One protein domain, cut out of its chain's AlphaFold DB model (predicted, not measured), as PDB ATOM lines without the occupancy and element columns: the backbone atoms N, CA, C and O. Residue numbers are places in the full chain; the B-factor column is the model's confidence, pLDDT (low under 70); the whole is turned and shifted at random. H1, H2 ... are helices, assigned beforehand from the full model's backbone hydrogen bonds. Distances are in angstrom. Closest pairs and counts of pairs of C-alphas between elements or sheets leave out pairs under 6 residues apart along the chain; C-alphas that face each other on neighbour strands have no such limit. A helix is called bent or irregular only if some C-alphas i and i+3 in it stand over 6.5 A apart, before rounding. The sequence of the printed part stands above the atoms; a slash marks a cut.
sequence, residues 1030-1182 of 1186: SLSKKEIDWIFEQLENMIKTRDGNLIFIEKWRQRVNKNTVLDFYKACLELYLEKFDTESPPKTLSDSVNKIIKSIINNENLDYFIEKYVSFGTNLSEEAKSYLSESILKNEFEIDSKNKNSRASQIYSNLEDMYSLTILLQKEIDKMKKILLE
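What this domain is: This is residues 1030 to 1182 of the 1186 residues of an uncharacterized protein of Bernardetia litoralis (strain ATCC 23117 / DSM 6794 / NBRC 15988 / NCIMB 1366 / Sio-4) (UniProt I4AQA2). A body of helices folded back and forth carries one helical arm: H2 is at one end, H4 and H6 are in the middle, and H8 leaves the other end, where its residues 1172 to 1182 stick out. H1, H3, H4, H5, H6 and H7 form a bundle, helices packed together, part aligned and part crossed. The printed part has 153 residues with eight named helices, H1 to H8 in order, and no named strand; its class is all helix. The whole is compact, with a radius of gyration of the C-alphas of 16.6 A, and spans 60 by 33 by 26 A.

How they stand to each other: Look first at H8, residues 1162 to 1182: its residues 1164 to 1171 alone touch H7, residues 1145 to 1159, in a hairpin whose closest C-alphas, Ala 1152 and Ser 1164, are 5.1 A apart. The hub is H6, residues 1126 to 1137; its residues 1131 to 1136 alone touch H4, residues 1089 to 1104, closest at the C-alphas of Ser 1094 and Ser 1135, 4.3 A apart. H4 forms a hairpin with H3, residues 1068 to 1080, at a steep tilt of 39 degrees; the closest C-alphas, Thr 1068 and Ser 1096, are 5.1 A apart. H2, residues 1052 to 1063, touches H3, with C-alphas 1057 and 1074 closest at 6.5 A. H1, residues 1033 to 1048, touches H5, residues 1107 to 1121, with its residues 1033 to 1040 alone; C-alphas 1036 and 1113 are closest at 6.3 A. Every O i to N i+4 pair is within hydrogen-bond range in H1, H2, H3, H4 and H8, against 9 of 11 in H5, 7 of 8 in H6 and 9 of 11 in H7.

Where its parts are: Find C-alpha 1033 at (-6.341, 15.532, -26.063), where H1 begins its 23.0 A. H8 runs 29.7 A to C-alpha 1182 at (-29.937, 50.812, -48.466). H5 is irregular, with C-alphas 1108 and 1111 7.2 A apart.

The domain as a whole: The C-alphas farthest apart, Arg 1063 and Glu 1182, are 60.1 A apart. The printed part has no cut and no long link. Mean pLDDT of the printed part is 72.5; look for values under 70 at residues 1048 to 1067 and 1139 to 1147, among others.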
ATOM      1  N   SER A1030      -6.290  10.567 -35.557       62.28
ATOM      2  CA  SER A1030      -6.107  11.959 -35.129       62.28
ATOM      3  C   SER A1030      -5.404  12.075 -33.783       62.28
ATOM      4  O   SER A1030      -5.332  11.108 -33.022       62.28
ATOM      5  N   LEU A1031      -4.886  13.269 -33.479       66.25
ATOM      6  CA  LEU A1031      -4.354  13.584 -32.153       66.25
ATOM      7  C   LEU A1031      -5.441  13.506 -31.076       66.25
ATOM      8  O   LEU A1031      -6.510  14.108 -31.193       66.25
ATOM      9  N   SER A1032      -5.128  12.805 -29.991       75.12
ATOM     10  CA  SER A1032      -5.889  12.795 -28.746       75.12
ATOM     11  C   SER A1032      -5.617  14.053 -27.911       75.12
ATOM     12  O   SER A1032      -4.575  14.694 -28.039       75.12
ATOM     13  N   LYS A1033      -6.521  14.386 -26.977       76.06
ATOM     14  CA  LYS A1033      -6.341  15.532 -26.063       76.06
ATOM     15  C   LYS A1033      -5.033  15.467 -25.260       76.06
ATOM     16  O   LYS A1033      -4.356  16.477 -25.140       76.06
ATOM     17  N   LYS A1034      -4.632  14.269 -24.810       72.50
ATOM     18  CA  LYS A1034      -3.362  14.051 -24.087       72.50
ATOM     19  C   LYS A1034      -2.131  14.394 -24.931       72.50
ATOM     20  O   LYS A1034      -1.129  14.850 -24.398       72.50
ATOM     21  N   GLU A1035      -2.191  14.138 -26.235       67.88
ATOM     22  CA  GLU A1035      -1.103  14.468 -27.159       67.88
ATOM     23  C   GLU A1035      -1.054  15.970 -27.449       67.88
ATOM     24  O   GLU A1035       0.034  16.533 -27.512       67.88
ATOM     25  N   ILE A1036      -2.218  16.619 -27.565       76.44
ATOM     26  CA  ILE A1036      -2.325  18.077 -27.708       76.44
ATOM     27  C   ILE A1036      -1.745  18.779 -26.475       76.44
ATOM     28  O   ILE A1036      -0.905  19.660 -26.631       76.44
ATOM     29  N   ASP A1037      -2.133  18.365 -25.264       76.25
ATOM     30  CA  ASP A1037      -1.579  18.906 -24.015       76.25
ATOM     31  C   ASP A1037      -0.055  18.827 -23.993       76.25
ATOM     32  O   ASP A1037       0.627  19.817 -23.735       76.25
ATOM     33  N   TRP A1038       0.483  17.660 -24.346       70.56
ATOM     34  CA  TRP A1038       1.919  17.440 -24.354       70.56
ATOM     35  C   TRP A1038       2.655  18.341 -25.356       70.56
ATOM     36  O   TRP A1038       3.715  18.863 -25.019       70.56
ATOM     37  N   ILE A1039       2.112  18.550 -26.567       74.81
ATOM     38  CA  ILE A1039       2.725  19.434 -27.578       74.81
ATOM     39  C   ILE A1039       2.948  20.837 -26.994       74.81
ATOM     40  O   ILE A1039       4.031  21.410 -27.133       74.81
ATOM     41  N   PHE A1040       1.947  21.368 -26.293       81.75
ATOM     42  CA  PHE A1040       2.032  22.694 -25.687       81.75
ATOM     43  C   PHE A1040       2.888  22.722 -24.413       81.75
ATOM     44  O   PHE A1040       3.664  23.659 -24.239       81.75
ATOM     45  N   GLU A1041       2.868  21.677 -23.577       77.00
ATOM     46  CA  GLU A1041       3.797  21.548 -22.440       77.00
ATOM     47  C   GLU A1041       5.268  21.538 -22.893       77.00
ATOM     48  O   GLU A1041       6.136  22.131 -22.249       77.00
ATOM     49  N   GLN A1042       5.574  20.875 -24.014       69.56
ATOM     50  CA  GLN A1042       6.927  20.872 -24.568       69.56
ATOM     51  C   GLN A1042       7.319  22.222 -25.155       69.56
ATOM     52  O   GLN A1042       8.440  22.663 -24.910       69.56
ATOM     53  N   LEU A1043       6.414  22.892 -25.875       74.50
ATOM     54  CA  LEU A1043       6.630  24.271 -26.327       74.50
ATOM     55  C   LEU A1043       7.014  25.177 -25.150       74.50
ATOM     56  O   LEU A1043       8.022  25.878 -25.214       74.50
ATOM     57  N   GLU A1044       6.269  25.109 -24.045       75.56
ATOM     58  CA  GLU A1044       6.563  25.885 -22.837       75.56
ATOM     59  C   GLU A1044       7.922  25.531 -22.211       75.56
ATOM     60  O   GLU A1044       8.660  26.419 -21.778       75.56
ATOM     61  N   ASN A1045       8.293  24.248 -22.173       68.19
ATOM     62  CA  ASN A1045       9.592  23.811 -21.654       68.19
ATOM     63  C   ASN A1045      10.765  24.269 -22.537       68.19
ATOM     64  O   ASN A1045      11.798  24.702 -22.016       68.19
ATOM     65  N   MET A1046      10.604  24.222 -23.864       65.50
ATOM     66  CA  MET A1046      11.607  24.713 -24.815       65.50
ATOM     67  C   MET A1046      11.784  26.231 -24.721       65.50
ATOM     68  O   MET A1046      12.897  26.742 -24.853       65.50
ATOM     69  N   ILE A1047      10.702  26.955 -24.444       70.12
ATOM     70  CA  ILE A1047      10.724  28.400 -24.222       70.12
ATOM     71  C   ILE A1047      11.511  28.771 -22.961       70.12
ATOM     72  O   ILE A1047      12.307  29.713 -22.986       70.12
ATOM     73  N   LYS A1048      11.344  28.016 -21.868       69.31
ATOM     74  CA  LYS A1048      12.037  28.267 -20.589       69.31
ATOM     75  C   LYS A1048      13.564  28.162 -20.685       69.31
ATOM     76  O   LYS A1048      14.252  28.701 -19.826       69.31
ATOM     77  N   THR A1049      14.094  27.491 -21.708       56.94
ATOM     78  CA  THR A1049      15.524  27.160 -21.836       56.94
ATOM     79  C   THR A1049      16.308  28.003 -22.863       56.94
ATOM     80  O   THR A1049      17.502  27.776 -22.966       56.94
ATOM     81  N   ARG A1050      15.663  28.975 -23.550       55.41
ATOM     82  CA  ARG A1050      16.135  30.011 -24.531       55.41
ATOM     83  C   ARG A1050      17.414  29.779 -25.394       55.41
ATOM     84  O   ARG A1050      18.448  29.300 -24.955       55.41
ATOM     85  N   ASP A1051      17.332  30.226 -26.657       53.38
ATOM     86  CA  ASP A1051      18.331  30.232 -27.761       53.38
ATOM     87  C   ASP A1051      18.918  28.880 -28.230       53.38
ATOM     88  O   ASP A1051      18.984  28.647 -29.439       53.38
ATOM     89  N   GLY A1052      19.260  27.945 -27.337       52.72
ATOM     90  CA  GLY A1052      19.829  26.641 -27.728       52.72
ATOM     91  C   GLY A1052      18.858  25.734 -28.503       52.72
ATOM     92  O   GLY A1052      19.259  25.015 -29.420       52.72
ATOM     93  N   ASN A1053      17.560  25.815 -28.194       59.41
ATOM     94  CA  ASN A1053      16.539  24.949 -28.797       59.41
ATOM     95  C   ASN A1053      16.184  25.320 -30.241       59.41
ATOM     96  O   ASN A1053      15.796  24.447 -31.011       59.41
ATOM     97  N   LEU A1054      16.327  26.590 -30.637       64.44
ATOM     98  CA  LEU A1054      16.061  26.993 -32.020       64.44
ATOM     99  C   LEU A1054      17.120  26.397 -32.958       64.44
ATOM    100  O   LEU A1054      16.777  25.773 -33.957       64.44
ATOM    101  N   ILE A1055      18.395  26.493 -32.565       58.91
ATOM    102  CA  ILE A1055      19.527  25.879 -33.275       58.91
ATOM    103  C   ILE A1055      19.352  24.355 -33.335       58.91
ATOM    104  O   ILE A1055      19.588  23.737 -34.373       58.91
ATOM    105  N   PHE A1056      18.899  23.745 -32.239       57.25
ATOM    106  CA  PHE A1056      18.581  22.320 -32.177       57.25
ATOM    107  C   PHE A1056      17.488  21.918 -33.187       57.25
ATOM    108  O   PHE A1056      17.688  20.987 -33.967       57.25
ATOM    109  N   ILE A1057      16.363  22.641 -33.249       63.12
ATOM    110  CA  ILE A1057      15.287  22.360 -34.218       63.12
ATOM    111  C   ILE A1057      15.752  22.594 -35.660       63.12
ATOM    112  O   ILE A1057      15.385  21.832 -36.556       63.12
ATOM    113  N   GLU A1058      16.595  23.596 -35.906       63.88
ATOM    114  CA  GLU A1058      17.164  23.848 -37.233       63.88
ATOM    115  C   GLU A1058      18.093  22.729 -37.703       63.88
ATOM    116  O   GLU A1058      17.946  22.265 -38.836       63.88
ATOM    117  N   LYS A1059      18.976  22.230 -36.829       57.38
ATOM    118  CA  LYS A1059      19.794  21.039 -37.104       57.38
ATOM    119  C   LYS A1059      18.922  19.820 -37.415       57.38
ATOM    120  O   LYS A1059      19.212  19.060 -38.336       57.38
ATOM    121  N   TRP A1060      17.822  19.643 -36.688       52.69
ATOM    122  CA  TRP A1060      16.874  18.554 -36.932       52.69
ATOM    123  C   TRP A1060      16.140  18.676 -38.264       52.69
ATOM    124  O   TRP A1060      15.999  17.687 -38.979       52.69
ATOM    125  N   ARG A1061      15.723  19.885 -38.635       57.66
ATOM    126  CA  ARG A1061      15.091  20.178 -39.925       57.66
ATOM    127  C   ARG A1061      16.053  19.998 -41.107       57.66
ATOM    128  O   ARG A1061      15.600  19.671 -42.198       57.66
ATOM    129  N   GLN A1062      17.361  20.174 -40.899       54.56
ATOM    130  CA  GLN A1062      18.389  19.827 -41.892       54.56
ATOM    131  C   GLN A1062      18.533  18.306 -42.065       54.56
ATOM    132  O   GLN A1062      18.715  17.839 -43.184       54.56
ATOM    133  N   ARG A1063      18.412  17.531 -40.977       44.03
ATOM    134  CA  ARG A1063      18.506  16.057 -40.990       44.03
ATOM    135  C   ARG A1063      17.235  15.362 -41.492       44.03
ATOM    136  O   ARG A1063      17.315  14.310 -42.115       44.03
ATOM    137  N   VAL A1064      16.062  15.923 -41.205       45.81
ATOM    138  CA  VAL A1064      14.749  15.377 -41.580       45.81
ATOM    139  C   VAL A1064      14.087  16.358 -42.539       45.81
ATOM    140  O   VAL A1064      13.495  17.354 -42.126       45.81
ATOM    141  N   ASN A1065      14.230  16.100 -43.837       46.25
ATOM    142  CA  ASN A1065      13.784  17.011 -44.886       46.25
ATOM    143  C   ASN A1065      12.251  17.236 -44.808       46.25
ATOM    144  O   ASN A1065      11.490  16.302 -45.037       46.25
ATOM    145  N   LYS A1066      11.819  18.472 -44.490       59.41
ATOM    146  CA  LYS A1066      10.422  18.975 -44.376       59.41
ATOM    147  C   LYS A1066       9.470  18.147 -43.486       59.41
ATOM    148  O   LYS A1066       8.915  17.143 -43.919       59.41
ATOM    149  N   ASN A1067       9.164  18.654 -42.288       67.94
ATOM    150  CA  ASN A1067       8.205  18.051 -41.353       67.94
ATOM    151  C   ASN A1067       7.278  19.108 -40.727       67.94
ATOM    152  O   ASN A1067       7.755  20.105 -40.189       67.94
ATOM    153  N   THR A1068       5.964  18.866 -40.748       71.62
ATOM    154  CA  THR A1068       4.949  19.857 -40.356       71.62
ATOM    155  C   THR A1068       5.012  20.218 -38.871       71.62
ATOM    156  O   THR A1068       4.853  21.384 -38.513       71.62
ATOM    157  N   VAL A1069       5.253  19.241 -37.994       72.31
ATOM    158  CA  VAL A1069       5.306  19.469 -36.541       72.31
ATOM    159  C   VAL A1069       6.597  20.191 -36.145       72.31
ATOM    160  O   VAL A1069       6.561  21.095 -35.314       72.31
ATOM    161  N   LEU A1070       7.732  19.862 -36.770       67.00
ATOM    162  CA  LEU A1070       8.990  20.596 -36.581       67.00
ATOM    163  C   LEU A1070       8.901  22.038 -37.099       67.00
ATOM    164  O   LEU A1070       9.373  22.949 -36.422       67.00
ATOM    165  N   ASP A1071       8.271  22.250 -38.257       75.31
ATOM    166  CA  ASP A1071       8.023  23.588 -38.807       75.31
ATOM    167  C   ASP A1071       7.112  24.411 -37.872       75.31
ATOM    168  O   ASP A1071       7.349  25.605 -37.683       75.31
ATOM    169  N   PHE A1072       6.138  23.767 -37.216       81.94
ATOM    170  CA  PHE A1072       5.293  24.381 -36.185       81.94
ATOM    171  C   PHE A1072       6.094  24.795 -34.941       81.94
ATOM    172  O   PHE A1072       6.039  25.958 -34.545       81.94
ATOM    173  N   TYR A1073       6.896  23.895 -34.352       79.31
ATOM    174  CA  TYR A1073       7.743  24.243 -33.200       79.31
ATOM    175  C   TYR A1073       8.748  25.351 -33.539       79.31
ATOM    176  O   TYR A1073       8.936  26.269 -32.740       79.31
ATOM    177  N   LYS A1074       9.370  25.292 -34.726       79.06
ATOM    178  CA  LYS A1074      10.289  26.329 -35.211       79.06
ATOM    179  C   LYS A1074       9.594  27.683 -35.267       79.06
ATOM    180  O   LYS A1074      10.070  28.627 -34.647       79.06
ATOM    181  N   ALA A1075       8.453  27.758 -35.951       78.00
ATOM    182  CA  ALA A1075       7.722  29.005 -36.119       78.00
ATOM    183  C   ALA A1075       7.229  29.568 -34.774       78.00
ATOM    184  O   ALA A1075       7.355  30.765 -34.536       78.00
ATOM    185  N   CYS A1076       6.743  28.723 -33.856       82.81
ATOM    186  CA  CYS A1076       6.355  29.140 -32.504       82.81
ATOM    187  C   CYS A1076       7.534  29.671 -31.672       82.81
ATOM    188  O   CYS A1076       7.365  30.638 -30.930       82.81
ATOM    189  N   LEU A1077       8.727  29.078 -31.787       78.38
ATOM    190  CA  LEU A1077       9.926  29.576 -31.106       78.38
ATOM    191  C   LEU A1077      10.458  30.866 -31.739       78.38
ATOM    192  O   LEU A1077      10.857  31.764 -31.006       78.38
ATOM    193  N   GLU A1078      10.435  30.988 -33.066       78.81
ATOM    194  CA  GLU A1078      10.752  32.240 -33.769       78.81
ATOM    195  C   GLU A1078       9.789  33.360 -33.358       78.81
ATOM    196  O   GLU A1078      10.239  34.477 -33.103       78.81
ATOM    197  N   LEU A1079       8.498  33.028 -33.193       80.69
ATOM    198  CA  LEU A1079       7.478  33.932 -32.658       80.69
ATOM    199  C   LEU A1079       7.759  34.391 -31.241       80.69
ATOM    200  O   LEU A1079       7.641  35.573 -30.937       80.69
ATOM    201  N   TYR A1080       8.146  33.460 -30.381       81.00
ATOM    202  CA  TYR A1080       8.453  33.766 -28.995       81.00
ATOM    203  C   TYR A1080       9.762  34.563 -28.832       81.00
ATOM    204  O   TYR A1080       9.888  35.367 -27.911       81.00
ATOM    205  N   LEU A1081      10.748  34.335 -29.705       78.06
ATOM    206  CA  LEU A1081      12.062  34.990 -29.670       78.06
ATOM    207  C   LEU A1081      12.119  36.307 -30.459       78.06
ATOM    208  O   LEU A1081      13.188  36.909 -30.526       78.06
ATOM    209  N   GLU A1082      11.006  36.732 -31.063       75.62
ATOM    210  CA  GLU A1082      10.896  37.938 -31.898       75.62
ATOM    211  C   GLU A1082      11.870  37.965 -33.093       75.62
ATOM    212  O   GLU A1082      12.270  39.023 -33.579       75.62
ATOM    213  N   LYS A1083      12.260  36.786 -33.597       71.12
ATOM    214  CA  LYS A1083      13.174  36.636 -34.741       71.12
ATOM    215  C   LYS A1083      12.374  36.545 -36.042       71.12
ATOM    216  O   LYS A1083      12.297  35.488 -36.666       71.12
ATOM    217  N   PHE A1084      11.751  37.657 -36.429       65.81
ATOM    218  CA  PHE A1084      10.951  37.760 -37.651       65.81
ATOM    219  C   PHE A1084      11.717  38.450 -38.783       65.81
ATOM    220  O   PHE A1084      11.686  39.673 -38.894       65.81
ATOM    221  N   ASP A1085      12.353  37.689 -39.677       56.19
ATOM    222  CA  ASP A1085      12.682  38.228 -41.004       56.19
ATOM    223  C   ASP A1085      11.390  38.282 -41.840       56.19
ATOM    224  O   ASP A1085      10.635  37.307 -41.897       56.19
ATOM    225  N   THR A1086      11.130  39.428 -42.475       49.69
ATOM    226  CA  THR A1086       9.812  39.957 -42.894       49.69
ATOM    227  C   THR A1086       8.931  39.104 -43.830       49.69
ATOM    228  O   THR A1086       7.844  39.550 -44.181       49.69
ATOM    229  N   GLU A1087       9.312  37.881 -44.220       49.84
ATOM    230  CA  GLU A1087       8.494  37.022 -45.104       49.84
ATOM    231  C   GLU A1087       8.438  35.513 -44.750       49.84
ATOM    232  O   GLU A1087       7.600  34.800 -45.307       49.84
ATOM    233  N   SER A1088       9.263  34.987 -43.830       58.41
ATOM    234  CA  SER A1088       9.421  33.522 -43.644       58.41
ATOM    235  C   SER A1088       8.620  32.907 -42.472       58.41
ATOM    236  O   SER A1088       7.886  31.934 -42.705       58.41
ATOM    237  N   PRO A1089       8.683  33.428 -41.229       60.34
ATOM    238  CA  PRO A1089       8.040  32.774 -40.078       60.34
ATOM    239  C   PRO A1089       6.500  32.772 -40.100       60.34
ATOM    240  O   PRO A1089       5.921  31.708 -39.881       60.34
ATOM    241  N   PRO A1090       5.794  33.875 -40.447       68.12
ATOM    242  CA  PRO A1090       4.324  33.890 -40.485       68.12
ATOM    243  C   PRO A1090       3.737  32.928 -41.523       68.12
ATOM    244  O   PRO A1090       2.702  32.297 -41.299       68.12
ATOM    245  N   LYS A1091       4.428  32.773 -42.660       71.12
ATOM    246  CA  LYS A1091       4.043  31.841 -43.722       71.12
ATOM    247  C   LYS A1091       4.260  30.390 -43.293       71.12
ATOM    248  O   LYS A1091       3.356  29.576 -43.436       71.12
ATOM    249  N   THR A1092       5.413  30.093 -42.689       72.50
ATOM    250  CA  THR A1092       5.737  28.757 -42.158       72.50
ATOM    251  C   THR A1092       4.788  28.355 -41.021       72.50
ATOM    252  O   THR A1092       4.329  27.211 -40.971       72.50
ATOM    253  N   LEU A1093       4.411  29.299 -40.151       79.81
ATOM    254  CA  LEU A1093       3.391  29.092 -39.122       79.81
ATOM    255  C   LEU A1093       2.025  28.784 -39.746       79.81
ATOM    256  O   LEU A1093       1.391  27.794 -39.397       79.81
ATOM    257  N   SER A1094       1.575  29.607 -40.697       75.44
ATOM    258  CA  SER A1094       0.281  29.418 -41.361       75.44
ATOM    259  C   SER A1094       0.211  28.082 -42.107       75.44
ATOM    260  O   SER A1094      -0.780  27.364 -41.976       75.44
ATOM    261  N   ASP A1095       1.267  27.701 -42.827       75.12
ATOM    262  CA  ASP A1095       1.339  26.448 -43.581       75.12
ATOM    263  C   ASP A1095       1.376  25.214 -42.662       75.12
ATOM    264  O   ASP A1095       0.715  24.208 -42.944       75.12
ATOM    265  N   SER A1096       2.114  25.279 -41.549       77.62
ATOM    266  CA  SER A1096       2.212  24.171 -40.589       77.62
ATOM    267  C   SER A1096       0.915  23.976 -39.798       77.62
ATOM    268  O   SER A1096       0.401  22.858 -39.729       77.62
ATOM    269  N   VAL A1097       0.310  25.058 -39.298       78.50
ATOM    270  CA  VAL A1097      -0.997  25.029 -38.617       78.50
ATOM    271  C   VAL A1097      -2.090  24.516 -39.554       78.50
ATOM    272  O   VAL A1097      -2.883  23.660 -39.162       78.50
ATOM    273  N   ASN A1098      -2.099  24.958 -40.817       74.62
ATOM    274  CA  ASN A1098      -3.017  24.453 -41.841       74.62
ATOM    275  C   ASN A1098      -2.959  22.935 -41.986       74.62
ATOM    276  O   ASN A1098      -3.990  22.261 -42.002       74.62
ATOM    277  N   LYS A1099      -1.749  22.395 -42.121       73.69
ATOM    278  CA  LYS A1099      -1.543  20.958 -42.285       73.69
ATOM    279  C   LYS A1099      -1.913  20.195 -41.018       73.69
ATOM    280  O   LYS A1099      -2.601  19.184 -41.133       73.69
ATOM    281  N   ILE A1100      -1.555  20.690 -39.830       73.88
ATOM    282  CA  ILE A1100      -1.945  20.072 -38.549       73.88
ATOM    283  C   ILE A1100      -3.468  19.953 -38.451       73.88
ATOM    284  O   ILE A1100      -4.010  18.891 -38.151       73.88
ATOM    285  N   ILE A1101      -4.173  21.023 -38.790       72.94
ATOM    286  CA  ILE A1101      -5.629  21.068 -38.715       72.94
ATOM    287  C   ILE A1101      -6.291  20.179 -39.775       72.94
ATOM    288  O   ILE A1101      -7.252  19.488 -39.459       72.94
ATOM    289  N   LYS A1102      -5.788  20.167 -41.017       68.94
ATOM    290  CA  LYS A1102      -6.403  19.409 -42.124       68.94
ATOM    291  C   LYS A1102      -6.081  17.917 -42.119       68.94
ATOM    292  O   LYS A1102      -6.881  17.137 -42.623       68.94
ATOM    293  N   SER A1103      -4.904  17.528 -41.632       62.19
ATOM    294  CA  SER A1103      -4.378  16.163 -41.807       62.19
ATOM    295  C   SER A1103      -4.078  15.415 -40.509       62.19
ATOM    296  O   SER A1103      -3.908  14.201 -40.553       62.19
ATOM    297  N   ILE A1104      -4.021  16.103 -39.361       65.38
ATOM    298  CA  ILE A1104      -3.531  15.521 -38.098       65.38
ATOM    299  C   ILE A1104      -4.590  15.572 -36.969       65.38
ATOM    300  O   ILE A1104      -4.551  14.746 -36.052       65.38
ATOM    301  N   ILE A1105      -5.570  16.485 -37.012       68.69
ATOM    302  CA  ILE A1105      -6.583  16.672 -35.953       68.69
ATOM    303  C   ILE A1105      -7.998  16.344 -36.464       68.69
ATOM    304  O   ILE A1105      -8.402  16.803 -37.523       68.69
ATOM    305  N   ASN A1106      -8.781  15.583 -35.684       66.69
ATOM    306  CA  ASN A1106     -10.210  15.356 -35.951       66.69
ATOM    307  C   ASN A1106     -11.048  16.561 -35.500       66.69
ATOM    308  O   ASN A1106     -10.730  17.191 -34.491       66.69
ATOM    309  N   ASN A1107     -12.192  16.791 -36.155       66.81
ATOM    310  CA  ASN A1107     -13.124  17.883 -35.829       66.81
ATOM    311  C   ASN A1107     -13.512  17.962 -34.336       66.81
ATOM    312  O   ASN A1107     -13.680  19.060 -33.818       66.81
ATOM    313  N   GLU A1108     -13.590  16.834 -33.618       70.81
ATOM    314  CA  GLU A1108     -13.920  16.796 -32.179       70.81
ATOM    315  C   GLU A1108     -12.827  17.376 -31.258       70.81
ATOM    316  O   GLU A1108     -13.128  17.842 -30.160       70.81
ATOM    317  N   ASN A1109     -11.559  17.364 -31.689       75.88
ATOM    318  CA  ASN A1109     -10.416  17.861 -30.909       75.88
ATOM    319  C   ASN A1109      -9.887  19.213 -31.419       75.88
ATOM    320  O   ASN A1109      -8.972  19.780 -30.817       75.88
ATOM    321  N   LEU A1110     -10.470  19.751 -32.495       77.44
ATOM    322  CA  LEU A1110     -10.069  21.019 -33.106       77.44
ATOM    323  C   LEU A1110     -10.220  22.203 -32.144       77.44
ATOM    324  O   LEU A1110      -9.304  23.011 -32.007       77.44
ATOM    325  N   ASP A1111     -11.354  22.289 -31.447       79.69
ATOM    326  CA  ASP A1111     -11.601  23.377 -30.496       79.69
ATOM    327  C   ASP A1111     -10.638  23.337 -29.313       79.69
ATOM    328  O   ASP A1111     -10.163  24.380 -28.873       79.69
ATOM    329  N   TYR A1112     -10.278  22.133 -28.864       81.69
ATOM    330  CA  TYR A1112      -9.322  21.938 -27.782       81.69
ATOM    331  C   TYR A1112      -7.895  22.342 -28.178       81.69
ATOM    332  O   TYR A1112      -7.184  22.980 -27.404       81.69
ATOM    333  N   PHE A1113      -7.478  22.013 -29.403       82.88
ATOM    334  CA  PHE A1113      -6.198  22.470 -29.939       82.88
ATOM    335  C   PHE A1113      -6.142  23.996 -30.042       82.88
ATOM    336  O   PHE A1113      -5.158  24.601 -29.625       82.88
ATOM    337  N   ILE A1114      -7.206  24.622 -30.556       82.19
ATOM    338  CA  ILE A1114      -7.274  26.081 -30.696       82.19
ATOM    339  C   ILE A1114      -7.268  26.763 -29.327       82.19
ATOM    340  O   ILE A1114      -6.588  27.771 -29.172       82.19
ATOM    341  N   GLU A1115      -7.948  26.210 -28.321       83.75
ATOM    342  CA  GLU A1115      -7.898  26.714 -26.943       83.75
ATOM    343  C   GLU A1115      -6.458  26.744 -26.403       83.75
ATOM    344  O   GLU A1115      -6.002  27.774 -25.905       83.75
ATOM    345  N   LYS A1116      -5.705  25.649 -26.567       85.62
ATOM    346  CA  LYS A1116      -4.302  25.561 -26.133       85.62
ATOM    347  C   LYS A1116      -3.376  26.475 -26.939       85.62
ATOM    348  O   LYS A1116      -2.512  27.132 -26.363       85.62
ATOM    349  N   TYR A1117      -3.602  26.580 -28.245       85.62
ATOM    350  CA  TYR A1117      -2.847  27.463 -29.134       85.62
ATOM    351  C   TYR A1117      -3.061  28.948 -28.813       85.62
ATOM    352  O   TYR A1117      -2.112  29.729 -28.796       85.62
ATOM    353  N   VAL A1118      -4.294  29.338 -28.488       84.88
ATOM    354  CA  VAL A1118      -4.618  30.693 -28.025       84.88
ATOM    355  C   VAL A1118      -4.043  30.940 -26.627       84.88
ATOM    356  O   VAL A1118      -3.473  32.000 -26.389       84.88
ATOM    357  N   SER A1119      -4.105  29.958 -25.722       85.75
ATOM    358  CA  SER A1119      -3.478  30.054 -24.396       85.75
ATOM    359  C   SER A1119      -1.974  30.320 -24.494       85.75
ATOM    360  O   SER A1119      -1.457  31.173 -23.776       85.75
ATOM    361  N   PHE A1120      -1.278  29.646 -25.414       85.19
ATOM    362  CA  PHE A1120       0.134  29.899 -25.710       85.19
ATOM    363  C   PHE A1120       0.389  31.352 -26.146       85.19
ATOM    364  O   PHE A1120       1.334  31.987 -25.674       85.19
ATOM    365  N   GLY A1121      -0.485  31.903 -26.994       81.31
ATOM    366  CA  GLY A1121      -0.359  33.261 -27.528       81.31
ATOM    367  C   GLY A1121      -0.456  34.387 -26.495       81.31
ATOM    368  O   GLY A1121       0.031  35.484 -26.756       81.31
ATOM    369  N   THR A1122      -1.024  34.138 -25.309       82.31
ATOM    370  CA  THR A1122      -1.151  35.161 -24.248       82.31
ATOM    371  C   THR A1122       0.198  35.688 -23.747       82.31
ATOM    372  O   THR A1122       0.280  36.825 -23.289       82.31
ATOM    373  N   ASN A1123       1.262  34.893 -23.892       77.19
ATOM    374  CA  ASN A1123       2.619  35.221 -23.447       77.19
ATOM    375  C   ASN A1123       3.497  35.859 -24.545       77.19
ATOM    376  O   ASN A1123       4.704  36.000 -24.343       77.19
ATOM    377  N   LEU A1124       2.926  36.199 -25.707       83.25
ATOM    378  CA  LEU A1124       3.630  36.788 -26.855       83.25
ATOM    379  C   LEU A1124       3.461  38.317 -26.921       83.25
ATOM    380  O   LEU A1124       2.553  38.879 -26.309       83.25
ATOM    381  N   SER A1125       4.315  38.996 -27.693       83.31
ATOM    382  CA  SER A1125       4.170  40.427 -27.993       83.31
ATOM    383  C   SER A1125       3.001  40.715 -28.944       83.31
ATOM    384  O   SER A1125       2.512  39.829 -29.639       83.31
ATOM    385  N   GLU A1126       2.536  41.968 -28.982       79.00
ATOM    386  CA  GLU A1126       1.352  42.399 -29.754       79.00
ATOM    387  C   GLU A1126       1.420  42.055 -31.255       79.00
ATOM    388  O   GLU A1126       0.430  41.639 -31.869       79.00
ATOM    389  N   GLU A1127       2.607  42.164 -31.848       79.88
ATOM    390  CA  GLU A1127       2.843  41.813 -33.251       79.88
ATOM    391  C   GLU A1127       2.805  40.288 -33.464       79.88
ATOM    392  O   GLU A1127       2.125  39.791 -34.365       79.88
ATOM    393  N   ALA A1128       3.422  39.518 -32.563       80.69
ATOM    394  CA  ALA A1128       3.412  38.057 -32.592       80.69
ATOM    395  C   ALA A1128       2.009  37.461 -32.357       80.69
ATOM    396  O   ALA A1128       1.630  36.489 -33.018       80.69
ATOM    397  N   LYS A1129       1.202  38.071 -31.479       86.50
ATOM    398  CA  LYS A1129      -0.216  37.718 -31.286       86.50
ATOM    399  C   LYS A1129      -1.017  37.878 -32.579       86.50
ATOM    400  O   LYS A1129      -1.826  37.014 -32.908       86.50
ATOM    401  N   SER A1130      -0.754  38.943 -33.338       83.69
ATOM    402  CA  SER A1130      -1.438  39.211 -34.609       83.69
ATOM    403  C   SER A1130      -1.097  38.159 -35.675       83.69
ATOM    404  O   SER A1130      -1.999  37.674 -36.358       83.69
ATOM    405  N   TYR A1131       0.165  37.717 -35.764       83.25
ATOM    406  CA  TYR A1131       0.565  36.612 -36.651       83.25
ATOM    407  C   TYR A1131      -0.023  35.256 -36.238       83.25
ATOM    408  O   TYR A1131      -0.422  34.458 -37.090       83.25
ATOM    409  N   LEU A1132      -0.117  34.996 -34.932       85.56
ATOM    410  CA  LEU A1132      -0.752  33.791 -34.402       85.56
ATOM    411  C   LEU A1132      -2.240  33.748 -34.783       85.56
ATOM    412  O   LEU A1132      -2.712  32.738 -35.314       85.56
ATOM    413  N   SER A1133      -2.958  34.857 -34.610       83.94
ATOM    414  CA  SER A1133      -4.361  34.995 -35.020       83.94
ATOM    415  C   SER A1133      -4.548  34.911 -36.537       83.94
ATOM    416  O   SER A1133      -5.477  34.244 -37.007       83.94
ATOM    417  N   GLU A1134      -3.639  35.498 -37.322       84.38
ATOM    418  CA  GLU A1134      -3.624  35.375 -38.783       84.38
ATOM    419  C   GLU A1134      -3.500  33.912 -39.223       84.38
ATOM    420  O   GLU A1134      -4.273  33.465 -40.073       84.38
ATOM    421  N   SER A1135      -2.607  33.137 -38.598       81.62
ATOM    422  CA  SER A1135      -2.358  31.734 -38.962       81.62
ATOM    423  C   SER A1135      -3.574  30.821 -38.838       81.62
ATOM    424  O   SER A1135      -3.596  29.785 -39.491       81.62
ATOM    425  N   ILE A1136      -4.589  31.197 -38.050       78.38
ATOM    426  CA  ILE A1136      -5.869  30.484 -37.953       78.38
ATOM    427  C   ILE A1136      -6.916  31.157 -38.841       78.38
ATOM    428  O   ILE A1136      -7.556  30.505 -39.661       78.38
ATOM    429  N   LEU A1137      -7.114  32.467 -38.705       77.06
ATOM    430  CA  LEU A1137      -8.243  33.172 -39.322       77.06
ATOM    431  C   LEU A1137      -8.079  33.407 -40.836       77.06
ATOM    432  O   LEU A1137      -9.064  33.707 -41.521       77.06
ATOM    433  N   LYS A1138      -6.860  33.290 -41.375       72.31
ATOM    434  CA  LYS A1138      -6.577  33.351 -42.819       72.31
ATOM    435  C   LYS A1138      -6.920  32.050 -43.543       72.31
ATOM    436  O   LYS A1138      -7.247  32.086 -44.726       72.31
ATOM    437  N   ASN A1139      -6.893  30.925 -42.838       62.44
ATOM    438  CA  ASN A1139      -7.128  29.619 -43.435       62.44
ATOM    439  C   ASN A1139      -8.619  29.449 -43.729       62.44
ATOM    440  O   ASN A1139      -9.462  29.642 -42.852       62.44
ATOM    441  N   GLU A1140      -8.957  29.099 -44.970       51.59
ATOM    442  CA  GLU A1140     -10.308  28.695 -45.359       51.59
ATOM    443  C   GLU A1140     -10.634  27.350 -44.704       51.59
ATOM    444  O   GLU A1140     -10.458  26.274 -45.272       51.59
ATOM    445  N   PHE A1141     -11.075  27.404 -43.456       53.59
ATOM    446  CA  PHE A1141     -11.942  26.371 -42.927       53.59
ATOM    447  C   PHE A1141     -13.254  26.410 -43.721       53.59
ATOM    448  O   PHE A1141     -13.688  27.489 -44.131       53.59
ATOM    449  N   GLU A1142     -13.946  25.279 -43.851       48.25
ATOM    450  CA  GLU A1142     -15.374  25.209 -44.218       48.25
ATOM    451  C   GLU A1142     -16.258  25.813 -43.105       48.25
ATOM    452  O   GLU A1142     -17.198  25.226 -42.579       48.25
ATOM    453  N   ILE A1143     -15.902  27.013 -42.676       47.91
ATOM    454  CA  ILE A1143     -16.572  27.826 -41.693       47.91
ATOM    455  C   ILE A1143     -17.346  28.830 -42.531       47.91
ATOM    456  O   ILE A1143     -16.794  29.791 -43.065       47.91
ATOM    457  N   ASP A1144     -18.649  28.584 -42.640       51.44
ATOM    458  CA  ASP A1144     -19.622  29.551 -43.132       51.44
ATOM    459  C   ASP A1144     -19.304  30.947 -42.557       51.44
ATOM    460  O   ASP A1144     -18.892  31.070 -41.400       51.44
ATOM    461  N   SER A1145     -19.478  32.016 -43.335       52.09
ATOM    462  CA  SER A1145     -19.057  33.395 -42.990       52.09
ATOM    463  C   SER A1145     -19.510  33.877 -41.592       52.09
ATOM    464  O   SER A1145     -18.909  34.778 -40.990       52.09
ATOM    465  N   LYS A1146     -20.546  33.244 -41.023       53.25
ATOM    466  CA  LYS A1146     -21.005  33.422 -39.639       53.25
ATOM    467  C   LYS A1146     -20.041  32.868 -38.574       53.25
ATOM    468  O   LYS A1146     -19.827  33.554 -37.576       53.25
ATOM    469  N   ASN A1147     -19.416  31.706 -38.778       62.91
ATOM    470  CA  ASN A1147     -18.506  31.084 -37.805       62.91
ATOM    471  C   ASN A1147     -17.132  31.785 -37.745       62.91
ATOM    472  O   ASN A1147     -16.536  31.846 -36.670       62.91
ATOM    473  N   LYS A1148     -16.656  32.404 -38.841       70.38
ATOM    474  CA  LYS A1148     -15.359  33.118 -38.872       70.38
ATOM    475  C   LYS A1148     -15.345  34.309 -37.917       70.38
ATOM    476  O   LYS A1148     -14.382  34.527 -37.191       70.38
ATOM    477  N   ASN A1149     -16.457  35.037 -37.869       71.81
ATOM    478  CA  ASN A1149     -16.636  36.182 -36.981       71.81
ATOM    479  C   ASN A1149     -16.819  35.766 -35.516       71.81
ATOM    480  O   ASN A1149     -16.310  36.436 -34.623       71.81
ATOM    481  N   SER A1150     -17.524  34.656 -35.264       73.62
ATOM    482  CA  SER A1150     -17.654  34.097 -33.912       73.62
ATOM    483  C   SER A1150     -16.290  33.676 -33.361       73.62
ATOM    484  O   SER A1150     -15.954  34.001 -32.226       73.62
ATOM    485  N   ARG A1151     -15.470  33.015 -34.188       77.88
ATOM    486  CA  ARG A1151     -14.110  32.606 -33.824       77.88
ATOM    487  C   ARG A1151     -13.178  33.807 -33.643       77.88
ATOM    488  O   ARG A1151     -12.460  33.847 -32.652       77.88
ATOM    489  N   ALA A1152     -13.227  34.803 -34.531       79.88
ATOM    490  CA  ALA A1152     -12.456  36.040 -34.371       79.88
ATOM    491  C   ALA A1152     -12.803  36.762 -33.056       79.88
ATOM    492  O   ALA A1152     -11.911  37.254 -32.378       79.88
ATOM    493  N   SER A1153     -14.077  36.751 -32.645       80.06
ATOM    494  CA  SER A1153     -14.502  37.307 -31.354       80.06
ATOM    495  C   SER A1153     -13.942  36.541 -30.151       80.06
ATOM    496  O   SER A1153     -13.584  37.174 -29.166       80.06
ATOM    497  N   GLN A1154     -13.867  35.206 -30.221       80.50
ATOM    498  CA  GLN A1154     -13.304  34.360 -29.156       80.50
ATOM    499  C   GLN A1154     -11.779  34.485 -29.044       80.50
ATOM    500  O   GLN A1154     -11.233  34.476 -27.946       80.50
ATOM    501  N   ILE A1155     -11.083  34.588 -30.179       83.38
ATOM    502  CA  ILE A1155      -9.629  34.784 -30.198       83.38
ATOM    503  C   ILE A1155      -9.299  36.184 -29.669       83.38
ATOM    504  O   ILE A1155      -8.467  36.316 -28.773       83.38
ATOM    505  N   TYR A1156     -10.022  37.211 -30.133       85.00
ATOM    506  CA  TYR A1156      -9.834  38.585 -29.672       85.00
ATOM    507  C   TYR A1156     -10.084  38.744 -28.167       85.00
ATOM    508  O   TYR A1156      -9.318  39.435 -27.508       85.00
ATOM    509  N   SER A1157     -11.091  38.070 -27.592       84.12
ATOM    510  CA  SER A1157     -11.348  38.147 -26.144       84.12
ATOM    511  C   SER A1157     -10.230  37.565 -25.274       84.12
ATOM    512  O   SER A1157     -10.193  37.861 -24.086       84.12
ATOM    513  N   ASN A1158      -9.350  36.734 -25.845       83.38
ATOM    514  CA  ASN A1158      -8.245  36.105 -25.123       83.38
ATOM    515  C   ASN A1158      -6.880  36.741 -25.433       83.38
ATOM    516  O   ASN A1158      -6.026  36.777 -24.551       83.38
ATOM    517  N   LEU A1159      -6.649  37.200 -26.669       84.25
ATOM    518  CA  LEU A1159      -5.352  37.741 -27.103       84.25
ATOM    519  C   LEU A1159      -5.309  39.268 -27.188       84.25
ATOM    520  O   LEU A1159      -4.223  39.831 -27.067       84.25
ATOM    521  N   GLU A1160      -6.459  39.917 -27.395       84.81
ATOM    522  CA  GLU A1160      -6.583  41.356 -27.687       84.81
ATOM    523  C   GLU A1160      -5.792  41.810 -28.937       84.81
ATOM    524  O   GLU A1160      -5.364  42.955 -29.037       84.81
ATOM    525  N   ASP A1161      -5.615  40.922 -29.924       86.31
ATOM    526  CA  ASP A1161      -4.756  41.169 -31.090       86.31
ATOM    527  C   ASP A1161      -5.393  42.038 -32.198       86.31
ATOM    528  O   ASP A1161      -6.609  42.039 -32.431       86.31
ATOM    529  N   MET A1162      -4.544  42.734 -32.964       82.88
ATOM    530  CA  MET A1162      -4.972  43.661 -34.019       82.88
ATOM    531  C   MET A1162      -5.590  42.969 -35.242       82.88
ATOM    532  O   MET A1162      -6.435  43.562 -35.922       82.88
ATOM    533  N   TYR A1163      -5.208  41.727 -35.546       84.81
ATOM    534  CA  TYR A1163      -5.693  41.016 -36.732       84.81
ATOM    535  C   TYR A1163      -7.149  40.560 -36.556       84.81
ATOM    536  O   TYR A1163      -8.003  40.823 -37.410       84.81
ATOM    537  N   SER A1164      -7.469  39.954 -35.411       84.19
ATOM    538  CA  SER A1164      -8.835  39.576 -35.037       84.19
ATOM    539  C   SER A1164      -9.747  40.803 -34.943       84.19
ATOM    540  O   SER A1164     -10.868  40.773 -35.460       84.19
ATOM    541  N   LEU A1165      -9.255  41.910 -34.368       83.56
ATOM    542  CA  LEU A1165      -9.977  43.185 -34.323       83.56
ATOM    543  C   LEU A1165     -10.296  43.711 -35.726       83.56
ATOM    544  O   LEU A1165     -11.424  44.125 -35.990       83.56
ATOM    545  N   THR A1166      -9.327  43.652 -36.640       85.25
ATOM    546  CA  THR A1166      -9.498  44.109 -38.027       85.25
ATOM    547  C   THR A1166     -10.597  43.322 -38.740       85.25
ATOM    548  O   THR A1166     -11.433  43.917 -39.419       85.25
ATOM    549  N   ILE A1167     -10.675  42.003 -38.537       82.38
ATOM    550  CA  ILE A1167     -11.750  41.166 -39.099       82.38
ATOM    551  C   ILE A1167     -13.123  41.556 -38.527       82.38
ATOM    552  O   ILE A1167     -14.094  41.676 -39.280       82.38
ATOM    553  N   LEU A1168     -13.215  41.783 -37.213       82.31
ATOM    554  CA  LEU A1168     -14.462  42.193 -36.557       82.31
ATOM    555  C   LEU A1168     -14.923  43.584 -37.018       82.31
ATOM    556  O   LEU A1168     -16.110  43.781 -37.285       82.31
ATOM    557  N   LEU A1169     -13.991  44.528 -37.176       83.12
ATOM    558  CA  LEU A1169     -14.268  45.870 -37.689       83.12
ATOM    559  C   LEU A1169     -14.677  45.845 -39.161       83.12
ATOM    560  O   LEU A1169     -15.626  46.529 -39.532       83.12
ATOM    561  N   GLN A1170     -14.030  45.023 -39.992       81.12
ATOM    562  CA  GLN A1170     -14.375  44.886 -41.407       81.12
ATOM    563  C   GLN A1170     -15.833  44.443 -41.591       81.12
ATOM    564  O   GLN A1170     -16.539  44.980 -42.441       81.12
ATOM    565  N   LYS A1171     -16.329  43.542 -40.735       76.81
ATOM    566  CA  LYS A1171     -17.740  43.126 -40.722       76.81
ATOM    567  C   LYS A1171     -18.692  44.284 -40.416       76.81
ATOM    568  O   LYS A1171     -19.732  44.408 -41.063       76.81
ATOM    569  N   GLU A1172     -18.376  45.107 -39.419       78.81
ATOM    570  CA  GLU A1172     -19.203  46.270 -39.077       78.81
ATOM    571  C   GLU A1172     -19.121  47.353 -40.160       78.81
ATOM    572  O   GLU A1172     -20.136  47.956 -40.499       78.81
ATOM    573  N   ILE A1173     -17.960  47.526 -40.796       79.81
ATOM    574  CA  ILE A1173     -17.789  48.387 -41.974       79.81
ATOM    575  C   ILE A1173     -18.641  47.887 -43.144       79.81
ATOM    576  O   ILE A1173     -19.316  48.689 -43.785       79.81
ATOM    577  N   ASP A1174     -18.666  46.585 -43.418       78.19
ATOM    578  CA  ASP A1174     -19.455  46.018 -44.513       78.19
ATOM    579  C   ASP A1174     -20.964  46.088 -44.228       78.19
ATOM    580  O   ASP A1174     -21.747  46.385 -45.133       78.19
ATOM    581  N   LYS A1175     -21.390  45.927 -42.966       77.31
ATOM    582  CA  LYS A1175     -22.768  46.241 -42.542       77.31
ATOM    583  C   LYS A1175     -23.093  47.717 -42.736       77.31
ATOM    584  O   LYS A1175     -24.145  48.023 -43.284       77.31
ATOM    585  N   MET A1176     -22.205  48.624 -42.328       75.38
ATOM    586  CA  MET A1176     -22.395  50.063 -42.517       75.38
ATOM    587  C   MET A1176     -22.464  50.431 -43.999       75.38
ATOM    588  O   MET A1176     -23.319  51.221 -44.369       75.38
ATOM    589  N   LYS A1177     -21.643  49.825 -44.866       76.88
ATOM    590  CA  LYS A1177     -21.724  49.997 -46.327       76.88
ATOM    591  C   LYS A1177     -23.038  49.471 -46.896       76.88
ATOM    592  O   LYS A1177     -23.602  50.102 -47.781       76.88
ATOM    593  N   LYS A1178     -23.539  48.342 -46.386       76.00
ATOM    594  CA  LYS A1178     -24.835  47.785 -46.792       76.00
ATOM    595  C   LYS A1178     -25.997  48.687 -46.367       76.00
ATOM    596  O   LYS A1178     -26.863  48.965 -47.184       76.00
ATOM    597  N   ILE A1179     -25.952  49.222 -45.148       74.50
ATOM    598  CA  ILE A1179     -26.905  50.227 -44.656       74.50
ATOM    599  C   ILE A1179     -26.789  51.524 -45.470       74.50
ATOM    600  O   ILE A1179     -27.802  52.096 -45.841       74.50
ATOM    601  N   LEU A1180     -25.578  51.976 -45.808       70.00
ATOM    602  CA  LEU A1180     -25.352  53.160 -46.644       70.00
ATOM    603  C   LEU A1180     -25.945  52.976 -48.052       70.00
ATOM    604  O   LEU A1180     -26.561  53.900 -48.569       70.00
ATOM    605  N   LEU A1181     -25.797  51.787 -48.647       69.00
ATOM    606  CA  LEU A1181     -26.411  51.417 -49.927       69.00
ATOM    607  C   LEU A1181     -27.943  51.335 -49.838       69.00
ATOM    608  O   LEU A1181     -28.622  51.747 -50.772       69.00
ATOM    609  N   GLU A1182     -28.489  50.842 -48.724       69.00
ATOM    610  CA  GLU A1182     -29.937  50.812 -48.466       69.00
ATOM    611  C   GLU A1182     -30.514  52.223 -48.236       69.00
ATOM    612  O   GLU A1182     -31.605  52.508 -48.711       69.00
TER     613      GLU A1182